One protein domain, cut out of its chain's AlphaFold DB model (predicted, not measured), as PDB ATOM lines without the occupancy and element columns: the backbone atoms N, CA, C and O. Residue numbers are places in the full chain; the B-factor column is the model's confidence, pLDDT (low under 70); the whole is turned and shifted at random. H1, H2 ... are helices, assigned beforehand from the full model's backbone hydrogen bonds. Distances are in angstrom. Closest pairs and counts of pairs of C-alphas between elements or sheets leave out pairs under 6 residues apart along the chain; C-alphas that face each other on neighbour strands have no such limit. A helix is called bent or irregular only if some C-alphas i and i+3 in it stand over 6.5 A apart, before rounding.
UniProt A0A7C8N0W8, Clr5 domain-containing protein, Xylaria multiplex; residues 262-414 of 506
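AT A GLANCE: This is residues 262 to 414 of the 506 residues of the protein "Clr5 domain-containing protein" of Xylaria multiplex (UniProt A0A7C8N0W8). Short helices cluster round H5: H2, H3 and H7 pack on it, H6 meets it at a corner, and H1 packs on H3. H4 and H8 make a small pair to one side, and long unnamed stretches, among them residues 373 to 405, run round the outside. The printed part has 153 residues with eight named helices, H1 to H8 in order, and no named strand; the class is all helix, with under half of the residues, 62, in named elements. It is compact, radius of gyration of the C-alphas 15.1 A, spanning 43 by 41 by 30 A.

HOW THE PARTS SIT: Start at H2, residues 284 to 296; it touches the hub H5, residues 331 to 342, at a steep tilt of 45 degrees, closest C-alphas Val 292 and Val 339, 5.6 A. H7, residues 366 to 372, touches H5, closest C-alphas Ala 338 and Leu 372, 6.3 A. H3, residues 311 to 316, touches H5 residues 332 to 336 alone, closest C-alphas Tyr 316 and Gly 333, 4.8 A. H6, residues 347 to 351, and H5 only just touch, only at the corner, with 3 pairs of C-alphas within 8 A, closest Asp 337 and Ile 347, 5.9 A. H1, residues 271 to 278, touches H3, closest C-alphas Gly 273 and Val 311, 4.8 A. H4, residues 318 to 324, touches H8, residues 406 to 409, closest C-alphas Ser 319 and Gln 408, 6.5 A. Every O i to N i+4 pair is within hydrogen-bond range in H1, H2, H3, H5, H6 and H7; H4 has 0 of 3, with 1 of 4 O i to N i+3 pairs, and H8 is too short for an i+4 pair.

IN THESE COORDINATES: Find C-alpha 284 at (24.019, 20.388, 7.492); H2 runs 18.3 A to C-alpha 296. H5 runs 16.2 A from C-alpha 331 at (19.391, 25.071, 14.036). H4 is irregular, C-alphas 320 and 323 being 8.0 A apart.

THE WHOLE: The C-alphas farthest apart, of His 378 and Arg 414, are 45.3 A apart. The printed part has no cut; the links H2 to H3, H6 to H7 and H7 to H8 are long. Confidence is under 70 at residues 266 to 268, 284, 318 to 326 and 392 to 414.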
ATOM      1  N   ILE A 262      14.551  -0.179  14.106       81.88
ATOM      2  CA  ILE A 262      14.756   1.278  14.146       81.88
ATOM      3  C   ILE A 262      13.970   1.966  15.285       81.88
ATOM      4  O   ILE A 262      14.474   2.867  15.946       81.88
ATOM      5  N   ASN A 263      12.780   1.438  15.598       80.31
ATOM      6  CA  ASN A 263      11.934   1.859  16.724       80.31
ATOM      7  C   ASN A 263      12.133   1.012  17.992       80.31
ATOM      8  O   ASN A 263      11.244   0.943  18.844       80.31
ATOM      9  N   ALA A 264      13.281   0.346  18.145       75.81
ATOM     10  CA  ALA A 264      13.717  -0.040  19.479       75.81
ATOM     11  C   ALA A 264      13.966   1.253  20.266       75.81
ATOM     12  O   ALA A 264      14.808   2.053  19.868       75.81
ATOM     13  N   LYS A 265      13.222   1.462  21.356       72.38
ATOM     14  CA  LYS A 265      13.621   2.457  22.350       72.38
ATOM     15  C   LYS A 265      14.717   1.875  23.234       72.38
ATOM     16  O   LYS A 265      14.720   0.666  23.472       72.38
ATOM     17  N   CYS A 266      15.576   2.734  23.757       58.38
ATOM     18  CA  CYS A 266      16.591   2.372  24.733       58.38
ATOM     19  C   CYS A 266      16.525   3.353  25.901       58.38
ATOM     20  O   CYS A 266      16.926   4.510  25.767       58.38
ATOM     21  N   GLY A 267      15.918   2.903  27.004       68.25
ATOM     22  CA  GLY A 267      15.258   3.813  27.938       68.25
ATOM     23  C   GLY A 267      14.231   4.679  27.198       68.25
ATOM     24  O   GLY A 267      13.519   4.204  26.308       68.25
ATOM     25  N   GLU A 268      14.254   5.967  27.516       67.06
ATOM     26  CA  GLU A 268      13.424   7.046  26.983       67.06
ATOM     27  C   GLU A 268      13.068   6.979  25.475       67.06
ATOM     28  O   GLU A 268      11.883   6.970  25.129       67.06
ATOM     29  N   LEU A 269      14.048   6.948  24.561       74.62
ATOM     30  CA  LEU A 269      13.849   7.315  23.141       74.62
ATOM     31  C   LEU A 269      14.243   6.235  22.129       74.62
ATOM     32  O   LEU A 269      15.066   5.366  22.411       74.62
ATOM     33  N   ASN A 270      13.693   6.352  20.913       79.75
ATOM     34  CA  ASN A 270      14.171   5.662  19.708       79.75
ATOM     35  C   ASN A 270      15.473   6.292  19.159       79.75
ATOM     36  O   ASN A 270      16.038   7.222  19.749       79.75
ATOM     37  N   CYS A 271      15.960   5.809  18.010       81.56
ATOM     38  CA  CYS A 271      17.186   6.334  17.408       81.56
ATOM     39  C   CYS A 271      17.084   7.816  17.000       81.56
ATOM     40  O   CYS A 271      18.050   8.543  17.194       81.56
ATOM     41  N   LEU A 272      15.929   8.293  16.508       86.69
ATOM     42  CA  LEU A 272      15.743   9.697  16.110       86.69
ATOM     43  C   LEU A 272      15.935  10.646  17.292       86.69
ATOM     44  O   LEU A 272      16.738  11.572  17.211       86.69
ATOM     45  N   GLY A 273      15.257  10.384  18.413       85.44
ATOM     46  CA  GLY A 273      15.411  11.194  19.620       85.44
ATOM     47  C   GLY A 273      16.855  11.205  20.134       85.44
ATOM     48  O   GLY A 273      17.377  12.257  20.502       85.44
ATOM     49  N   ASN A 274      17.544  10.061  20.083       82.06
ATOM     50  CA  ASN A 274      18.960   9.979  20.444       82.06
ATOM     51  C   ASN A 274      19.879  10.736  19.465       82.06
ATOM     52  O   ASN A 274      20.817  11.396  19.919       82.06
ATOM     53  N   PHE A 275      19.599  10.725  18.157       86.00
ATOM     54  CA  PHE A 275      20.327  11.532  17.174       86.00
ATOM     55  C   PHE A 275      20.111  13.032  17.408       86.00
ATOM     56  O   PHE A 275      21.099  13.745  17.553       86.00
ATOM     57  N   ILE A 276      18.866  13.504  17.566       88.25
ATOM     58  CA  ILE A 276      18.555  14.916  17.870       88.25
ATOM     59  C   ILE A 276      19.282  15.390  19.139       88.25
ATOM     60  O   ILE A 276      19.936  16.437  19.132       88.25
ATOM     61  N   ARG A 277      19.270  14.585  20.215       82.06
ATOM     62  CA  ARG A 277      20.022  14.873  21.451       82.06
ATOM     63  C   ARG A 277      21.555  14.850  21.263       82.06
ATOM     64  O   ARG A 277      22.266  15.422  22.089       82.06
ATOM     65  N   SER A 278      22.064  14.232  20.193       79.62
ATOM     66  CA  SER A 278      23.496  14.139  19.849       79.62
ATOM     67  C   SER A 278      23.990  15.238  18.894       79.62
ATOM     68  O   SER A 278      25.202  15.383  18.729       79.62
ATOM     69  N   ILE A 279      23.104  16.050  18.302       83.44
ATOM     70  CA  ILE A 279      23.495  17.180  17.441       83.44
ATOM     71  C   ILE A 279      24.192  18.249  18.293       83.44
ATOM     72  O   ILE A 279      23.543  19.013  19.011       83.44
ATOM     73  N   ARG A 280      25.526  18.298  18.223       75.38
ATOM     74  CA  ARG A 280      26.374  19.272  18.941       75.38
ATOM     75  C   ARG A 280      27.031  20.316  18.035       75.38
ATOM     76  O   ARG A 280      27.584  21.280  18.540       75.38
ATOM     77  N   TRP A 281      26.946  20.142  16.718       74.12
ATOM     78  CA  TRP A 281      27.600  20.988  15.718       74.12
ATOM     79  C   TRP A 281      26.700  21.147  14.497       74.12
ATOM     80  O   TRP A 281      25.958  20.219  14.165       74.12
ATOM     81  N   VAL A 282      26.829  22.274  13.797       72.69
ATOM     82  CA  VAL A 282      26.216  22.474  12.481       72.69
ATOM     83  C   VAL A 282      26.951  21.615  11.450       72.69
ATOM     84  O   VAL A 282      28.076  21.910  11.051       72.69
ATOM     85  N   LEU A 283      26.312  20.511  11.059       70.12
ATOM     86  CA  LEU A 283      26.739  19.583  10.011       70.12
ATOM     87  C   LEU A 283      25.495  19.292   9.158       70.12
ATOM     88  O   LEU A 283      24.661  18.454   9.497       70.12
ATOM     89  N   LEU A 284      25.315  20.114   8.125       66.19
ATOM     90  CA  LEU A 284      24.019  20.388   7.492       66.19
ATOM     91  C   LEU A 284      23.489  19.216   6.665       66.19
ATOM     92  O   LEU A 284      22.522  18.569   7.063       66.19
ATOM     93  N   GLU A 285      24.146  18.938   5.540       71.25
ATOM     94  CA  GLU A 285      23.816  17.838   4.620       71.25
ATOM     95  C   GLU A 285      23.938  16.477   5.335       71.25
ATOM     96  O   GLU A 285      23.113  15.580   5.159       71.25
ATOM     97  N   ASP A 286      24.927  16.401   6.224       77.88
ATOM     98  CA  ASP A 286      25.282  15.326   7.144       77.88
ATOM     99  C   ASP A 286      24.105  14.815   8.007       77.88
ATOM    100  O   ASP A 286      23.621  13.692   7.816       77.88
ATOM    101  N   TRP A 287      23.614  15.623   8.959       86.00
ATOM    102  CA  TRP A 287      22.510  15.211   9.839       86.00
ATOM    103  C   TRP A 287      21.180  15.115   9.089       86.00
ATOM    104  O   TRP A 287      20.376  14.235   9.400       86.00
ATOM    105  N   PHE A 288      20.953  15.981   8.095       90.50
ATOM    106  CA  PHE A 288      19.750  15.950   7.264       90.50
ATOM    107  C   PHE A 288      19.588  14.585   6.582       90.50
ATOM    108  O   PHE A 288      18.551  13.937   6.730       90.50
ATOM    109  N   SER A 289      20.640  14.109   5.909       87.12
ATOM    110  CA  SER A 289      20.620  12.831   5.188       87.12
ATOM    111  C   SER A 289      20.402  11.646   6.129       87.12
ATOM    112  O   SER A 289      19.594  10.768   5.831       87.12
ATOM    113  N   LEU A 290      21.065  11.634   7.293       85.31
ATOM    114  CA  LEU A 290      20.921  10.565   8.287       85.31
ATOM    115  C   LEU A 290      19.493  10.482   8.856       85.31
ATOM    116  O   LEU A 290      18.953   9.385   9.010       85.31
ATOM    117  N   LEU A 291      18.876  11.626   9.165       91.38
ATOM    118  CA  LEU A 291      17.534  11.678   9.747       91.38
ATOM    119  C   LEU A 291      16.441  11.355   8.714       91.38
ATOM    120  O   LEU A 291      15.548  10.567   9.022       91.38
ATOM    121  N   VAL A 292      16.537  11.875   7.482       92.19
ATOM    122  CA  VAL A 292      15.617  11.510   6.385       92.19
ATOM    123  C   VAL A 292      15.712  10.013   6.079       92.19
ATOM    124  O   VAL A 292      14.689   9.332   6.033       92.19
ATOM    125  N   TYR A 293      16.930   9.467   5.961       88.88
ATOM    126  CA  TYR A 293      17.150   8.033   5.747       88.88
ATOM    127  C   TYR A 293      16.520   7.180   6.860       88.88
ATOM    128  O   TYR A 293      15.887   6.159   6.578       88.88
ATOM    129  N   ALA A 294      16.628   7.613   8.120       88.44
ATOM    130  CA  ALA A 294      15.992   6.940   9.248       88.44
ATOM    131  C   ALA A 294      14.454   6.946   9.145       88.44
ATOM    132  O   ALA A 294      13.827   5.898   9.302       88.44
ATOM    133  N   ILE A 295      13.833   8.091   8.844       93.56
ATOM    134  CA  ILE A 295      12.369   8.200   8.722       93.56
ATOM    135  C   ILE A 295      11.854   7.367   7.539       93.56
ATOM    136  O   ILE A 295      10.878   6.632   7.690       93.56
ATOM    137  N   GLN A 296      12.553   7.379   6.399       90.50
ATOM    138  CA  GLN A 296      12.242   6.536   5.236       90.50
ATOM    139  C   GLN A 296      12.297   5.032   5.554       90.50
ATOM    140  O   GLN A 296      11.505   4.258   5.017       90.50
ATOM    141  N   HIS A 297      13.164   4.610   6.480       88.50
ATOM    142  CA  HIS A 297      13.222   3.232   6.988       88.50
ATOM    143  C   HIS A 297      12.251   2.959   8.154       88.50
ATOM    144  O   HIS A 297      12.361   1.942   8.843       88.50
ATOM    145  N   GLY A 298      11.266   3.838   8.359       89.12
ATOM    146  CA  GLY A 298      10.161   3.653   9.296       89.12
ATOM    147  C   GLY A 298      10.442   4.120  10.722       89.12
ATOM    148  O   GLY A 298       9.775   3.645  11.642       89.12
ATOM    149  N   ALA A 299      11.415   5.010  10.943       90.12
ATOM    150  CA  ALA A 299      11.619   5.614  12.256       90.12
ATOM    151  C   ALA A 299      10.430   6.506  12.665       90.12
ATOM    152  O   ALA A 299       9.979   7.361  11.906       90.12
ATOM    153  N   ASP A 300       9.933   6.302  13.883       90.12
ATOM    154  CA  ASP A 300       8.754   6.977  14.424       90.12
ATOM    155  C   ASP A 300       9.074   8.414  14.870       90.12
ATOM    156  O   ASP A 300       9.738   8.631  15.890       90.12
ATOM    157  N   VAL A 301       8.581   9.392  14.106       94.56
ATOM    158  CA  VAL A 301       8.711  10.830  14.401       94.56
ATOM    159  C   VAL A 301       7.856  11.276  15.593       94.56
ATOM    160  O   VAL A 301       8.168  12.281  16.226       94.56
ATOM    161  N   TYR A 302       6.814  10.513  15.943       91.25
ATOM    162  CA  TYR A 302       5.920  10.784  17.074       91.25
ATOM    163  C   TYR A 302       6.401  10.133  18.380       91.25
ATOM    164  O   TYR A 302       5.707  10.197  19.397       91.25
ATOM    165  N   CYS A 303       7.586   9.509  18.382       88.00
ATOM    166  CA  CYS A 303       8.135   8.838  19.552       88.00
ATOM    167  C   CYS A 303       8.363   9.828  20.710       88.00
ATOM    168  O   CYS A 303       9.347  10.569  20.736       88.00
ATOM    169  N   ALA A 304       7.473   9.796  21.700       86.00
ATOM    170  CA  ALA A 304       7.661  10.422  23.006       86.00
ATOM    171  C   ALA A 304       8.618   9.616  23.887       86.00
ATOM    172  O   ALA A 304       8.685   8.393  23.746       86.00
ATOM    173  N   ASP A 305       9.313  10.267  24.817       81.19
ATOM    174  CA  ASP A 305      10.022   9.609  25.911       81.19
ATOM    175  C   ASP A 305       9.113   9.244  27.098       81.19
ATOM    176  O   ASP A 305       7.887   9.219  26.989       81.19
ATOM    177  N   GLU A 306       9.722   8.855  28.215       75.38
ATOM    178  CA  GLU A 306       9.042   8.378  29.425       75.38
ATOM    179  C   GLU A 306       8.409   9.527  30.231       75.38
ATOM    180  O   GLU A 306       7.413   9.313  30.923       75.38
ATOM    181  N   SER A 307       8.898  10.760  30.034       77.44
ATOM    182  CA  SER A 307       8.257  12.003  30.488       77.44
ATOM    183  C   SER A 307       7.194  12.528  29.507       77.44
ATOM    184  O   SER A 307       6.520  13.518  29.781       77.44
ATOM    185  N   GLY A 308       7.013  11.857  28.364       82.88
ATOM    186  CA  GLY A 308       6.073  12.251  27.314       82.88
ATOM    187  C   GLY A 308       6.640  13.232  26.281       82.88
ATOM    188  O   GLY A 308       5.905  13.637  25.380       82.88
ATOM    189  N   VAL A 309       7.924  13.597  26.356       84.31
ATOM    190  CA  VAL A 309       8.535  14.587  25.455       84.31
ATOM    191  C   VAL A 309       8.895  13.936  24.113       84.31
ATOM    192  O   VAL A 309       9.642  12.963  24.042       84.31
ATOM    193  N   THR A 310       8.332  14.461  23.026       89.94
ATOM    194  CA  THR A 310       8.516  13.965  21.648       89.94
ATOM    195  C   THR A 310       9.872  14.323  21.044       89.94
ATOM    196  O   THR A 310      10.494  15.316  21.426       89.94
ATOM    197  N   VAL A 311      10.299  13.567  20.020       91.62
ATOM    198  CA  VAL A 311      11.456  13.917  19.165       91.62
ATOM    199  C   VAL A 311      11.389  15.380  18.702       91.62
ATOM    200  O   VAL A 311      12.388  16.091  18.783       91.62
ATOM    201  N   SER A 312      10.207  15.850  18.292       93.81
ATOM    202  CA  SER A 312       9.995  17.232  17.852       93.81
ATOM    203  C   SER A 312      10.187  18.253  18.973       93.81
ATOM    204  O   SER A 312      10.902  19.230  18.778       93.81
ATOM    205  N   GLN A 313       9.658  18.012  20.176       90.19
ATOM    206  CA  GLN A 313       9.940  18.885  21.326       90.19
ATOM    207  C   GLN A 313      11.446  18.924  21.649       90.19
ATOM    208  O   GLN A 313      11.990  19.997  21.881       90.19
ATOM    209  N   LEU A 314      12.163  17.798  21.563       88.81
ATOM    210  CA  LEU A 314      13.624  17.757  21.760       88.81
ATOM    211  C   LEU A 314      14.422  18.504  20.677       88.81
ATOM    212  O   LEU A 314      15.563  18.902  20.931       88.81
ATOM    213  N   ALA A 315      13.848  18.685  19.485       92.62
ATOM    214  CA  ALA A 315      14.421  19.506  18.422       92.62
ATOM    215  C   ALA A 315      14.126  21.005  18.615       92.62
ATOM    216  O   ALA A 315      14.965  21.833  18.260       92.62
ATOM    217  N   TYR A 316      12.966  21.356  19.182       91.62
ATOM    218  CA  TYR A 316      12.509  22.744  19.340       91.62
ATOM    219  C   TYR A 316      12.914  23.407  20.666       91.62
ATOM    220  O   TYR A 316      13.081  24.626  20.699       91.62
ATOM    221  N   THR A 317      13.097  22.651  21.752       84.38
ATOM    222  CA  THR A 317      13.454  23.215  23.062       84.38
ATOM    223  C   THR A 317      14.937  23.595  23.121       84.38
ATOM    224  O   THR A 317      15.797  22.762  23.417       84.38
ATOM    225  N   GLU A 318      15.242  24.884  22.922       63.06
ATOM    226  CA  GLU A 318      16.605  25.449  23.011       63.06
ATOM    227  C   GLU A 318      17.308  25.137  24.352       63.06
ATOM    228  O   GLU A 318      18.532  25.029  24.433       63.06
ATOM    229  N   SER A 319      16.529  24.997  25.429       55.91
ATOM    230  CA  SER A 319      17.019  25.131  26.803       55.91
ATOM    231  C   SER A 319      17.808  23.943  27.372       55.91
ATOM    232  O   SER A 319      18.547  24.128  28.338       55.91
ATOM    233  N   ILE A 320      17.654  22.726  26.840       53.03
ATOM    234  CA  ILE A 320      18.102  21.496  27.535       53.03
ATOM    235  C   ILE A 320      19.643  21.343  27.531       53.03
ATOM    236  O   ILE A 320      20.209  20.605  28.338       53.03
ATOM    237  N   TYR A 321      20.358  22.046  26.641       54.22
ATOM    238  CA  TYR A 321      21.758  21.729  26.313       54.22
ATOM    239  C   TYR A 321      22.789  22.847  26.520       54.22
ATOM    240  O   TYR A 321      23.929  22.672  26.083       54.22
ATOM    241  N   MET A 322      22.470  23.920  27.264       51.06
ATOM    242  CA  MET A 322      23.443  24.976  27.624       51.06
ATOM    243  C   MET A 322      24.754  24.418  28.217       51.06
ATOM    244  O   MET A 322      25.836  24.926  27.933       51.06
ATOM    245  N   TYR A 323      24.677  23.307  28.959       51.41
ATOM    246  CA  TYR A 323      25.826  22.575  29.512       51.41
ATOM    247  C   TYR A 323      26.802  21.984  28.470       51.41
ATOM    248  O   TYR A 323      27.826  21.422  28.852       51.41
ATOM    249  N   SER A 324      26.510  22.072  27.166       57.03
ATOM    250  CA  SER A 324      27.421  21.627  26.097       57.03
ATOM    251  C   SER A 324      28.402  22.700  25.624       57.03
ATOM    252  O   SER A 324      29.322  22.358  24.891       57.03
ATOM    253  N   GLY A 325      28.196  23.977  25.967       62.78
ATOM    254  CA  GLY A 325      28.984  25.105  25.441       62.78
ATOM    255  C   GLY A 325      28.671  25.506  23.988       62.78
ATOM    256  O   GLY A 325      29.027  26.605  23.581       62.78
ATOM    257  N   CYS A 326      27.971  24.661  23.226       69.38
ATOM    258  CA  CYS A 326      27.545  24.927  21.851       69.38
ATOM    259  C   CYS A 326      26.167  25.615  21.831       69.38
ATOM    260  O   CYS A 326      25.153  24.953  22.068       69.38
ATOM    261  N   ASP A 327      26.111  26.916  21.528       82.25
ATOM    262  CA  ASP A 327      24.848  27.598  21.219       82.25
ATOM    263  C   ASP A 327      24.499  27.396  19.738       82.25
ATOM    264  O   ASP A 327      25.080  28.017  18.846       82.25
ATOM    265  N   LEU A 328      23.552  26.498  19.483       84.31
ATOM    266  CA  LEU A 328      23.078  26.163  18.138       84.31
ATOM    267  C   LEU A 328      21.877  27.020  17.696       84.31
ATOM    268  O   LEU A 328      21.438  26.889  16.554       84.31
ATOM    269  N   GLY A 329      21.330  27.868  18.575       89.81
ATOM    270  CA  GLY A 329      20.134  28.661  18.292       89.81
ATOM    271  C   GLY A 329      18.976  27.825  17.736       89.81
ATOM    272  O   GLY A 329      18.682  26.743  18.248       89.81
ATOM    273  N   SER A 330      18.349  28.291  16.649       92.62
ATOM    274  CA  SER A 330      17.211  27.602  16.024       92.62
ATOM    275  C   SER A 330      17.594  26.387  15.164       92.62
ATOM    276  O   SER A 330      16.695  25.670  14.719       92.62
ATOM    277  N   TYR A 331      18.892  26.092  14.974       92.75
ATOM    278  CA  TYR A 331      19.391  25.071  14.036       92.75
ATOM    279  C   TYR A 331      18.708  23.712  14.162       92.75
ATOM    280  O   TYR A 331      18.314  23.135  13.154       92.75
ATOM    281  N   ARG A 332      18.571  23.179  15.385       92.25
ATOM    282  CA  ARG A 332      17.997  21.839  15.592       92.25
ATOM    283  C   ARG A 332      16.543  21.763  15.139       92.25
ATOM    284  O   ARG A 332      16.164  20.778  14.514       92.25
ATOM    285  N   GLY A 333      15.763  22.805  15.422       94.81
ATOM    286  CA  GLY A 333      14.382  22.912  14.971       94.81
ATOM    287  C   GLY A 333      14.307  23.101  13.462       94.81
ATOM    288  O   GLY A 333      13.614  22.348  12.795       94.81
ATOM    289  N   ASP A 334      15.089  24.033  12.917       96.00
ATOM    290  CA  ASP A 334      15.102  24.342  11.484       96.00
ATOM    291  C   ASP A 334      15.563  23.146  10.621       96.00
ATOM    292  O   ASP A 334      15.019  22.913   9.540       96.00
ATOM    293  N   LEU A 335      16.515  22.347  11.118       96.00
ATOM    294  CA  LEU A 335      16.929  21.064  10.540       96.00
ATOM    295  C   LEU A 335      15.819  20.014  10.641       96.00
ATOM    296  O   LEU A 335      15.540  19.333   9.656       96.00
ATOM    297  N   TRP A 336      15.195  19.863  11.811       96.38
ATOM    298  CA  TRP A 336      14.133  18.878  12.016       96.38
ATOM    299  C   TRP A 336      12.904  19.166  11.149       96.38
ATOM    300  O   TRP A 336      12.357  18.252  10.541       96.38
ATOM    301  N   ASP A 337      12.533  20.433  10.995       97.50
ATOM    302  CA  ASP A 337      11.444  20.870  10.123       97.50
ATOM    303  C   ASP A 337      11.741  20.592   8.639       97.50
ATOM    304  O   ASP A 337      10.881  20.085   7.915       97.50
ATOM    305  N   ALA A 338      12.978  20.845   8.187       97.31
ATOM    306  CA  ALA A 338      13.417  20.504   6.833       97.31
ATOM    307  C   ALA A 338      13.410  18.981   6.587       97.31
ATOM    308  O   ALA A 338      13.012  18.527   5.512       97.31
ATOM    309  N   VAL A 339      13.817  18.191   7.586       97.19
ATOM    310  CA  VAL A 339      13.787  16.717   7.579       97.19
ATOM    311  C   VAL A 339      12.352  16.182   7.534       97.19
ATOM    312  O   VAL A 339      12.068  15.286   6.738       97.19
ATOM    313  N   LEU A 340      11.442  16.730   8.349       97.25
ATOM    314  CA  LEU A 340      10.017  16.383   8.364       97.25
ATOM    315  C   LEU A 340       9.384  16.646   6.995       97.25
ATOM    316  O   LEU A 340       8.804  15.734   6.404       97.25
ATOM    317  N   HIS A 341       9.576  17.851   6.456       97.06
ATOM    318  CA  HIS A 341       9.088  18.230   5.132       97.06
ATOM    319  C   HIS A 341       9.635  17.305   4.032       97.06
ATOM    320  O   HIS A 341       8.872  16.761   3.235       97.06
ATOM    321  N   ALA A 342      10.951  17.061   4.008       96.31
ATOM    322  CA  ALA A 342      11.581  16.155   3.042       96.31
ATOM    323  C   ALA A 342      11.151  14.682   3.197       96.31
ATOM    324  O   ALA A 342      11.319  13.893   2.269       96.31
ATOM    325  N   SER A 343      10.574  14.322   4.346       96.38
ATOM    326  CA  SER A 343       9.991  13.006   4.624       96.38
ATOM    327  C   SER A 343       8.466  12.958   4.415       96.38
ATOM    328  O   SER A 343       7.849  11.940   4.723       96.38
ATOM    329  N   GLY A 344       7.850  14.032   3.900       96.56
ATOM    330  CA  GLY A 344       6.419  14.100   3.574       96.56
ATOM    331  C   GLY A 344       5.484  14.451   4.739       96.56
ATOM    332  O   GLY A 344       4.283  14.203   4.638       96.56
ATOM    333  N   TYR A 345       6.004  15.006   5.837       97.00
ATOM    334  CA  TYR A 345       5.216  15.384   7.016       97.00
ATOM    335  C   TYR A 345       4.832  16.870   7.017       97.00
ATOM    336  O   TYR A 345       5.614  17.734   6.617       97.00
ATOM    337  N   ASP A 346       3.639  17.175   7.536       95.50
ATOM    338  CA  ASP A 346       3.185  18.547   7.772       95.50
ATOM    339  C   ASP A 346       3.863  19.121   9.027       95.50
ATOM    340  O   ASP A 346       3.564  18.734  10.159       95.50
ATOM    341  N   ILE A 347       4.776  20.071   8.821       96.12
ATOM    342  CA  ILE A 347       5.537  20.750   9.879       96.12
ATOM    343  C   ILE A 347       4.603  21.436  10.896       96.12
ATOM    344  O   ILE A 347       4.940  21.554  12.077       96.12
ATOM    345  N   SER A 348       3.414  21.881  10.468       93.31
ATOM    346  CA  SER A 348       2.487  22.625  11.328       93.31
ATOM    347  C   SER A 348       1.884  21.757  12.436       93.31
ATOM    348  O   SER A 348       1.609  22.278  13.517       93.31
ATOM    349  N   GLU A 349       1.775  20.438  12.227       92.94
ATOM    350  CA  GLU A 349       1.331  19.476  13.246       92.94
ATOM    351  C   GLU A 349       2.308  19.429  14.436       92.94
ATOM    352  O   GLU A 349       1.887  19.355  15.589       92.94
ATOM    353  N   PHE A 350       3.612  19.548  14.169       93.56
ATOM    354  CA  PHE A 350       4.666  19.485  15.185       93.56
ATOM    355  C   PHE A 350       4.968  20.851  15.807       93.56
ATOM    356  O   PHE A 350       5.164  20.954  17.020       93.56
ATOM    357  N   ARG A 351       4.971  21.921  15.000       91.50
ATOM    358  CA  ARG A 351       5.242  23.289  15.464       91.50
ATOM    359  C   ARG A 351       4.075  23.956  16.198       91.50
ATOM    360  O   ARG A 351       4.294  24.988  16.826       91.50
ATOM    361  N   ALA A 352       2.873  23.372  16.190       87.06
ATOM    362  CA  ALA A 352       1.665  23.927  16.818       87.06
ATOM    363  C   ALA A 352       1.830  24.373  18.288       87.06
ATOM    364  O   ALA A 352       1.152  25.304  18.718       87.06
ATOM    365  N   ALA A 353       2.718  23.725  19.052       84.19
ATOM    366  CA  ALA A 353       3.004  24.065  20.448       84.19
ATOM    367  C   ALA A 353       4.287  24.900  20.652       84.19
ATOM    368  O   ALA A 353       4.460  25.474  21.721       84.19
ATOM    369  N   CYS A 354       5.178  24.974  19.658       88.62
ATOM    370  CA  CYS A 354       6.487  25.634  19.759       88.62
ATOM    371  C   CYS A 354       6.817  26.413  18.470       88.62
ATOM    372  O   CYS A 354       7.575  25.908  17.626       88.62
ATOM    373  N   PRO A 355       6.272  27.636  18.307       91.19
ATOM    374  CA  PRO A 355       6.544  28.492  17.158       91.19
ATOM    375  C   PRO A 355       8.041  28.673  16.889       91.19
ATOM    376  O   PRO A 355       8.849  28.887  17.795       91.19
ATOM    377  N   ARG A 356       8.414  28.589  15.615       93.38
ATOM    378  CA  ARG A 356       9.766  28.823  15.121       93.38
ATOM    379  C   ARG A 356      10.102  30.301  15.269       93.38
ATOM    380  O   ARG A 356       9.493  31.141  14.615       93.38
ATOM    381  N   ARG A 357      11.111  30.600  16.086       91.69
ATOM    382  CA  ARG A 357      11.759  31.913  16.203       91.69
ATOM    383  C   ARG A 357      13.156  31.793  15.597       91.69
ATOM    384  O   ARG A 357      13.882  30.865  15.942       91.69
ATOM    385  N   ALA A 358      13.518  32.677  14.669       93.25
ATOM    386  CA  ALA A 358      14.836  32.647  14.039       93.25
ATOM    387  C   ALA A 358      15.918  33.042  15.056       93.25
ATOM    388  O   ALA A 358      15.887  34.152  15.591       93.25
ATOM    389  N   ARG A 359      16.883  32.153  15.320       93.25
ATOM    390  CA  ARG A 359      18.005  32.428  16.227       93.25
ATOM    391  C   ARG A 359      19.308  31.935  15.609       93.25
ATOM    392  O   ARG A 359      19.638  30.754  15.684       93.25
ATOM    393  N   TYR A 360      20.053  32.871  15.034       92.81
ATOM    394  CA  TYR A 360      21.394  32.644  14.498       92.81
ATOM    395  C   TYR A 360      22.469  32.878  15.565       92.81
ATOM    396  O   TYR A 360      22.306  33.707  16.461       92.81
ATOM    397  N   THR A 361      23.569  32.136  15.466       90.44
ATOM    398  CA  THR A 361      24.697  32.136  16.408       90.44
ATOM    399  C   THR A 361      26.023  32.221  15.642       90.44
ATOM    400  O   THR A 361      26.036  32.413  14.427       90.44
ATOM    401  N   GLN A 362      27.165  32.110  16.330       85.81
ATOM    402  CA  GLN A 362      28.473  32.086  15.657       85.81
ATOM    403  C   GLN A 362      28.701  30.789  14.861       85.81
ATOM    404  O   GLN A 362      29.372  30.824  13.831       85.81
ATOM    405  N   ASP A 363      28.110  29.675  15.307       83.94
ATOM    406  CA  ASP A 363      28.188  28.370  14.640       83.94
ATOM    407  C   ASP A 363      27.053  28.142  13.622       83.94
ATOM    408  O   ASP A 363      27.197  27.296  12.741       83.94
ATOM    409  N   TYR A 364      25.938  28.882  13.723       91.38
ATOM    410  CA  TYR A 364      24.765  28.751  12.848       91.38
ATOM    411  C   TYR A 364      24.312  30.094  12.261       91.38
ATOM    412  O   TYR A 364      23.676  30.893  12.947       91.38
ATOM    413  N   ALA A 365      24.586  30.339  10.979       94.19
ATOM    414  CA  ALA A 365      24.213  31.570  10.287       94.19
ATOM    415  C   ALA A 365      23.060  31.372   9.285       94.19
ATOM    416  O   ALA A 365      22.694  30.258   8.911       94.19
ATOM    417  N   ARG A 366      22.518  32.485   8.775       96.38
ATOM    418  CA  ARG A 366      21.426  32.505   7.784       96.38
ATOM    419  C   ARG A 366      21.702  31.639   6.540       96.38
ATOM    420  O   ARG A 366      20.841  30.866   6.140       96.38
ATOM    421  N   LYS A 367      22.927  31.675   6.006       95.75
ATOM    422  CA  LYS A 367      23.392  30.803   4.903       95.75
ATOM    423  C   LYS A 367      23.247  29.297   5.182       95.75
ATOM    424  O   LYS A 367      23.099  28.500   4.261       95.75
ATOM    425  N   ASP A 368      23.319  28.899   6.451       93.38
ATOM    426  CA  ASP A 368      23.282  27.505   6.881       93.38
ATOM    427  C   ASP A 368      21.817  27.049   7.005       93.38
ATOM    428  O   ASP A 368      21.471  25.945   6.595       93.38
ATOM    429  N   PHE A 369      20.922  27.939   7.454       96.19
ATOM    430  CA  PHE A 369      19.473  27.768   7.294       96.19
ATOM    431  C   PHE A 369      19.070  27.599   5.822       96.19
ATOM    432  O   PHE A 369      18.341  26.668   5.486       96.19
ATOM    433  N   GLU A 370      19.588  28.450   4.937       95.88
ATOM    434  CA  GLU A 370      19.292  28.397   3.502       95.88
ATOM    435  C   GLU A 370      19.755  27.075   2.864       95.88
ATOM    436  O   GLU A 370      19.052  26.524   2.016       95.88
ATOM    437  N   LEU A 371      20.872  26.494   3.322       94.25
ATOM    438  CA  LEU A 371      21.368  25.209   2.814       94.25
ATOM    439  C   LEU A 371      20.434  24.022   3.131       94.25
ATOM    440  O   LEU A 371      20.299  23.130   2.295       94.25
ATOM    441  N   LEU A 372      19.738  24.021   4.278       94.81
ATOM    442  CA  LEU A 372      18.742  22.987   4.633       94.81
ATOM    443  C   LEU A 372      17.559  22.932   3.647       94.81
ATOM    444  O   LEU A 372      16.929  21.887   3.457       94.81
ATOM    445  N   TRP A 373      17.261  24.068   3.023       96.31
ATOM    446  CA  TRP A 373      16.107  24.291   2.154       96.31
ATOM    447  C   TRP A 373      16.487  24.505   0.686       96.31
ATOM    448  O   TRP A 373      15.619  24.814  -0.121       96.31
ATOM    449  N   LYS A 374      17.755  24.300   0.318       95.44
ATOM    450  CA  LYS A 374      18.269  24.466  -1.048       95.44
ATOM    451  C   LYS A 374      17.466  23.641  -2.068       95.44
ATOM    452  O   LYS A 374      17.353  22.422  -1.935       95.44
ATOM    453  N   GLY A 375      16.908  24.306  -3.080       96.31
ATOM    454  CA  GLY A 375      15.983  23.740  -4.074       96.31
ATOM    455  C   GLY A 375      14.536  23.538  -3.587       96.31
ATOM    456  O   GLY A 375      13.712  22.996  -4.320       96.31
ATOM    457  N   ARG A 376      14.221  23.938  -2.350       96.12
ATOM    458  CA  ARG A 376      12.917  23.824  -1.665       96.12
ATOM    459  C   ARG A 376      12.555  25.108  -0.905       96.12
ATOM    460  O   ARG A 376      11.699  25.084  -0.028       96.12
ATOM    461  N   GLU A 377      13.197  26.229  -1.221       97.44
ATOM    462  CA  GLU A 377      13.130  27.495  -0.478       97.44
ATOM    463  C   GLU A 377      11.684  28.002  -0.382       97.44
ATOM    464  O   GLU A 377      11.192  28.355   0.687       97.44
ATOM    465  N   HIS A 378      10.969  27.916  -1.506       97.00
ATOM    466  CA  HIS A 378       9.557  28.264  -1.671       97.00
ATOM    467  C   HIS A 378       8.572  27.370  -0.889       97.00
ATOM    468  O   HIS A 378       7.381  27.674  -0.852       97.00
ATOM    469  N   LEU A 379       9.046  26.272  -0.289       96.62
ATOM    470  CA  LEU A 379       8.258  25.355   0.542       96.62
ATOM    471  C   LEU A 379       8.486  25.583   2.045       96.62
ATOM    472  O   LEU A 379       7.764  25.017   2.863       96.62
ATOM    473  N   CYS A 380       9.461  26.417   2.426       97.06
ATOM    474  CA  CYS A 380       9.714  26.755   3.822       97.06
ATOM    475  C   CYS A 380       8.656  27.761   4.332       97.06
ATOM    476  O   CYS A 380       8.648  28.907   3.874       97.06
ATOM    477  N   PRO A 381       7.793  27.412   5.311       95.25
ATOM    478  CA  PRO A 381       6.671  28.277   5.710       95.25
ATOM    479  C   PRO A 381       7.070  29.601   6.386       95.25
ATOM    480  O   PRO A 381       6.229  30.475   6.594       95.25
ATOM    481  N   TYR A 382       8.346  29.735   6.751       95.75
ATOM    482  CA  TYR A 382       8.934  30.852   7.494       95.75
ATOM    483  C   TYR A 382      10.272  31.295   6.885       95.75
ATOM    484  O   TYR A 382      11.165  31.760   7.593       95.75
ATOM    485  N   TRP A 383      10.406  31.161   5.560       97.06
ATOM    486  CA  TRP A 383      11.618  31.512   4.812       97.06
ATOM    487  C   TRP A 383      12.169  32.907   5.142       97.06
ATOM    488  O   TRP A 383      13.377  33.064   5.289       97.06
ATOM    489  N   GLU A 384      11.297  33.899   5.325       96.44
ATOM    490  CA  GLU A 384      11.637  35.300   5.641       96.44
ATOM    491  C   GLU A 384      11.791  35.571   7.157       96.44
ATOM    492  O   GLU A 384      11.522  36.670   7.633       96.44
ATOM    493  N   ASP A 385      12.139  34.549   7.948       95.38
ATOM    494  CA  ASP A 385      12.397  34.598   9.401       95.38
ATOM    495  C   ASP A 385      11.256  35.100  10.316       95.38
ATOM    496  O   ASP A 385      11.442  35.276  11.522       95.38
ATOM    497  N   ASN A 386      10.042  35.217   9.776       92.69
ATOM    498  CA  ASN A 386       8.813  35.451  10.539       92.69
ATOM    499  C   ASN A 386       8.517  34.311  11.540       92.69
ATOM    500  O   ASN A 386       8.794  33.142  11.266       92.69
ATOM    501  N   GLU A 387       7.889  34.643  12.675       90.38
ATOM    502  CA  GLU A 387       7.455  33.656  13.676       90.38
ATOM    503  C   GLU A 387       6.342  32.752  13.113       90.38
ATOM    504  O   GLU A 387       5.329  33.247  12.607       90.38
ATOM    505  N   TRP A 388       6.523  31.427  13.188       91.75
ATOM    506  CA  TRP A 388       5.609  30.469  12.549       91.75
ATOM    507  C   TRP A 388       5.448  29.134  13.303       91.75
ATOM    508  O   TRP A 388       6.455  28.538  13.683       91.75
ATOM    509  N   PRO A 389       4.226  28.579  13.439       90.06
ATOM    510  CA  PRO A 389       2.937  29.198  13.145       90.06
ATOM    511  C   PRO A 389       2.732  30.490  13.937       90.06
ATOM    512  O   PRO A 389       3.312  30.663  15.008       90.06
ATOM    513  N   ALA A 390       1.911  31.400  13.410       82.81
ATOM    514  CA  ALA A 390       1.574  32.630  14.119       82.81
ATOM    515  C   ALA A 390       0.976  32.282  15.491       82.81
ATOM    516  O   ALA A 390       0.009  31.517  15.568       82.81
ATOM    517  N   ALA A 391       1.569  32.819  16.560       71.56
ATOM    518  CA  ALA A 391       1.214  32.456  17.927       71.56
ATOM    519  C   ALA A 391      -0.291  32.669  18.209       71.56
ATOM    520  O   ALA A 391      -0.879  33.648  17.725       71.56
ATOM    521  N   PRO A 392      -0.938  31.787  18.999       68.12
ATOM    522  CA  PRO A 392      -2.313  32.008  19.428       68.12
ATOM    523  C   PRO A 392      -2.406  33.334  20.192       68.12
ATOM    524  O   PRO A 392      -1.506  33.696  20.951       68.12
ATOM    525  N   LYS A 393      -3.499  34.077  19.985       69.88
ATOM    526  CA  LYS A 393      -3.679  35.384  20.629       69.88
ATOM    527  C   LYS A 393      -3.629  35.236  22.161       69.88
ATOM    528  O   LYS A 393      -4.199  34.273  22.685       69.88
ATOM    529  N   PRO A 394      -2.977  36.173  22.882       56.22
ATOM    530  CA  PRO A 394      -2.676  36.033  24.314       56.22
ATOM    531  C   PRO A 394      -3.926  35.899  25.202       56.22
ATOM    532  O   PRO A 394      -3.839  35.400  26.321       56.22
ATOM    533  N   ASP A 395      -5.088  36.269  24.659       56.88
ATOM    534  CA  ASP A 395      -6.464  36.097  25.136       56.88
ATOM    535  C   ASP A 395      -6.767  34.721  25.781       56.88
ATOM    536  O   ASP A 395      -7.735  34.600  26.531       56.88
ATOM    537  N   GLN A 396      -5.987  33.677  25.469       56.25
ATOM    538  CA  GLN A 396      -6.215  32.288  25.899       56.25
ATOM    539  C   GLN A 396      -5.279  31.777  27.011       56.25
ATOM    540  O   GLN A 396      -5.379  30.610  27.382       56.25
ATOM    541  N   GLY A 397      -4.385  32.609  27.562       53.84
ATOM    542  CA  GLY A 397      -3.533  32.209  28.696       53.84
ATOM    543  C   GLY A 397      -2.510  31.111  28.366       53.84
ATOM    544  O   GLY A 397      -2.167  30.305  29.228       53.84
ATOM    545  N   PHE A 398      -2.049  31.060  27.114       51.25
ATOM    546  CA  PHE A 398      -1.097  30.064  26.624       51.25
ATOM    547  C   PHE A 398       0.264  30.197  27.327       51.25
ATOM    548  O   PHE A 398       0.999  31.158  27.098       51.25
ATOM    549  N   ILE A 399       0.606  29.219  28.169       57.84
ATOM    550  CA  ILE A 399       1.967  29.040  28.683       57.84
ATOM    551  C   ILE A 399       2.799  28.451  27.542       57.84
ATOM    552  O   ILE A 399       2.524  27.335  27.111       57.84
ATOM    553  N   ASP A 400       3.800  29.190  27.061       57.88
ATOM    554  CA  ASP A 400       4.736  28.729  26.029       57.88
ATOM    555  C   ASP A 400       5.560  27.533  26.561       57.88
ATOM    556  O   ASP A 400       6.415  27.710  27.439       57.88
ATOM    557  N   PRO A 401       5.325  26.301  26.065       56.00
ATOM    558  CA  PRO A 401       5.984  25.109  26.589       56.00
ATOM    559  C   PRO A 401       7.463  25.040  26.185       56.00
ATOM    560  O   PRO A 401       8.224  24.314  26.820       56.00
ATOM    561  N   CYS A 402       7.890  25.811  25.177       55.31
ATOM    562  CA  CYS A 402       9.291  25.916  24.780       55.31
ATOM    563  C   CYS A 402      10.075  26.986  25.569       55.31
ATOM    564  O   CYS A 402      11.303  26.998  25.483       55.31
ATOM    565  N   THR A 403       9.417  27.840  26.372       52.16
ATOM    566  CA  THR A 403      10.095  28.806  27.269       52.16
ATOM    567  C   THR A 403       9.756  28.666  28.763       52.16
ATOM    568  O   THR A 403      10.365  29.351  29.587       52.16
ATOM    569  N   SER A 404       8.859  27.748  29.148       47.22
ATOM    570  CA  SER A 404       8.538  27.440  30.554       47.22
ATOM    571  C   SER A 404       9.775  27.061  31.388       47.22
ATOM    572  O   SER A 404      10.521  26.138  31.047       47.22
ATOM    573  N   SER A 405       9.973  27.735  32.529       43.56
ATOM    574  CA  SER A 405      11.172  27.564  33.365       43.56
ATOM    575  C   SER A 405      11.275  26.195  34.043       43.56
ATOM    576  O   SER A 405      12.377  25.800  34.414       43.56
ATOM    577  N   HIS A 406      10.185  25.424  34.147       42.22
ATOM    578  CA  HIS A 406      10.241  24.055  34.678       42.22
ATOM    579  C   HIS A 406      11.227  23.164  33.896       42.22
ATOM    580  O   HIS A 406      11.953  22.382  34.504       42.22
ATOM    581  N   HIS A 407      11.369  23.348  32.575       45.47
ATOM    582  CA  HIS A 407      12.384  22.629  31.792       45.47
ATOM    583  C   HIS A 407      13.830  23.117  32.023       45.47
ATOM    584  O   HIS A 407      14.763  22.419  31.628       45.47
ATOM    585  N   GLN A 408      14.053  24.272  32.664       41.97
ATOM    586  CA  GLN A 408      15.391  24.704  33.097       41.97
ATOM    587  C   GLN A 408      15.783  24.089  34.440       41.97
ATOM    588  O   GLN A 408      16.930  23.674  34.609       41.97
ATOM    589  N   ASP A 409      14.853  24.028  35.389       39.56
ATOM    590  CA  ASP A 409      15.165  23.602  36.754       39.56
ATOM    591  C   ASP A 409      15.352  22.078  36.868       39.56
ATOM    592  O   ASP A 409      16.275  21.637  37.558       39.56
ATOM    593  N   LEU A 410      14.619  21.283  36.073       41.91
ATOM    594  CA  LEU A 410      14.787  19.821  35.968       41.91
ATOM    595  C   LEU A 410      16.210  19.362  35.593       41.91
ATOM    596  O   LEU A 410      16.606  18.249  35.933       41.91
ATOM    597  N   TYR A 411      17.003  20.205  34.920       40.41
ATOM    598  CA  TYR A 411      18.392  19.894  34.549       40.41
ATOM    599  C   TYR A 411      19.445  20.668  35.360       40.41
ATOM    600  O   TYR A 411      20.644  20.475  35.141       40.41
ATOM    601  N   ARG A 412      19.034  21.516  36.316       36.16
ATOM    602  CA  ARG A 412      19.956  22.233  37.218       36.16
ATOM    603  C   ARG A 412      20.428  21.391  38.397       36.16
ATOM    604  O   ARG A 412      21.523  21.640  38.903       36.16
ATOM    605  N   TYR A 413      19.629  20.429  38.854       31.31
ATOM    606  CA  TYR A 413      19.970  19.631  40.029       31.31
ATOM    607  C   TYR A 413      20.836  18.422  39.661       31.31
ATOM    608  O   TYR A 413      20.487  17.620  38.798       31.31
ATOM    609  N   ARG A 414      21.976  18.264  40.344       37.38
ATOM    610  CA  ARG A 414      22.837  17.084  40.206       37.38
ATOM    611  C   ARG A 414      23.338  16.645  41.584       37.38
ATOM    612  O   ARG A 414      24.224  17.311  42.123       37.38
TER     613      ARG A 414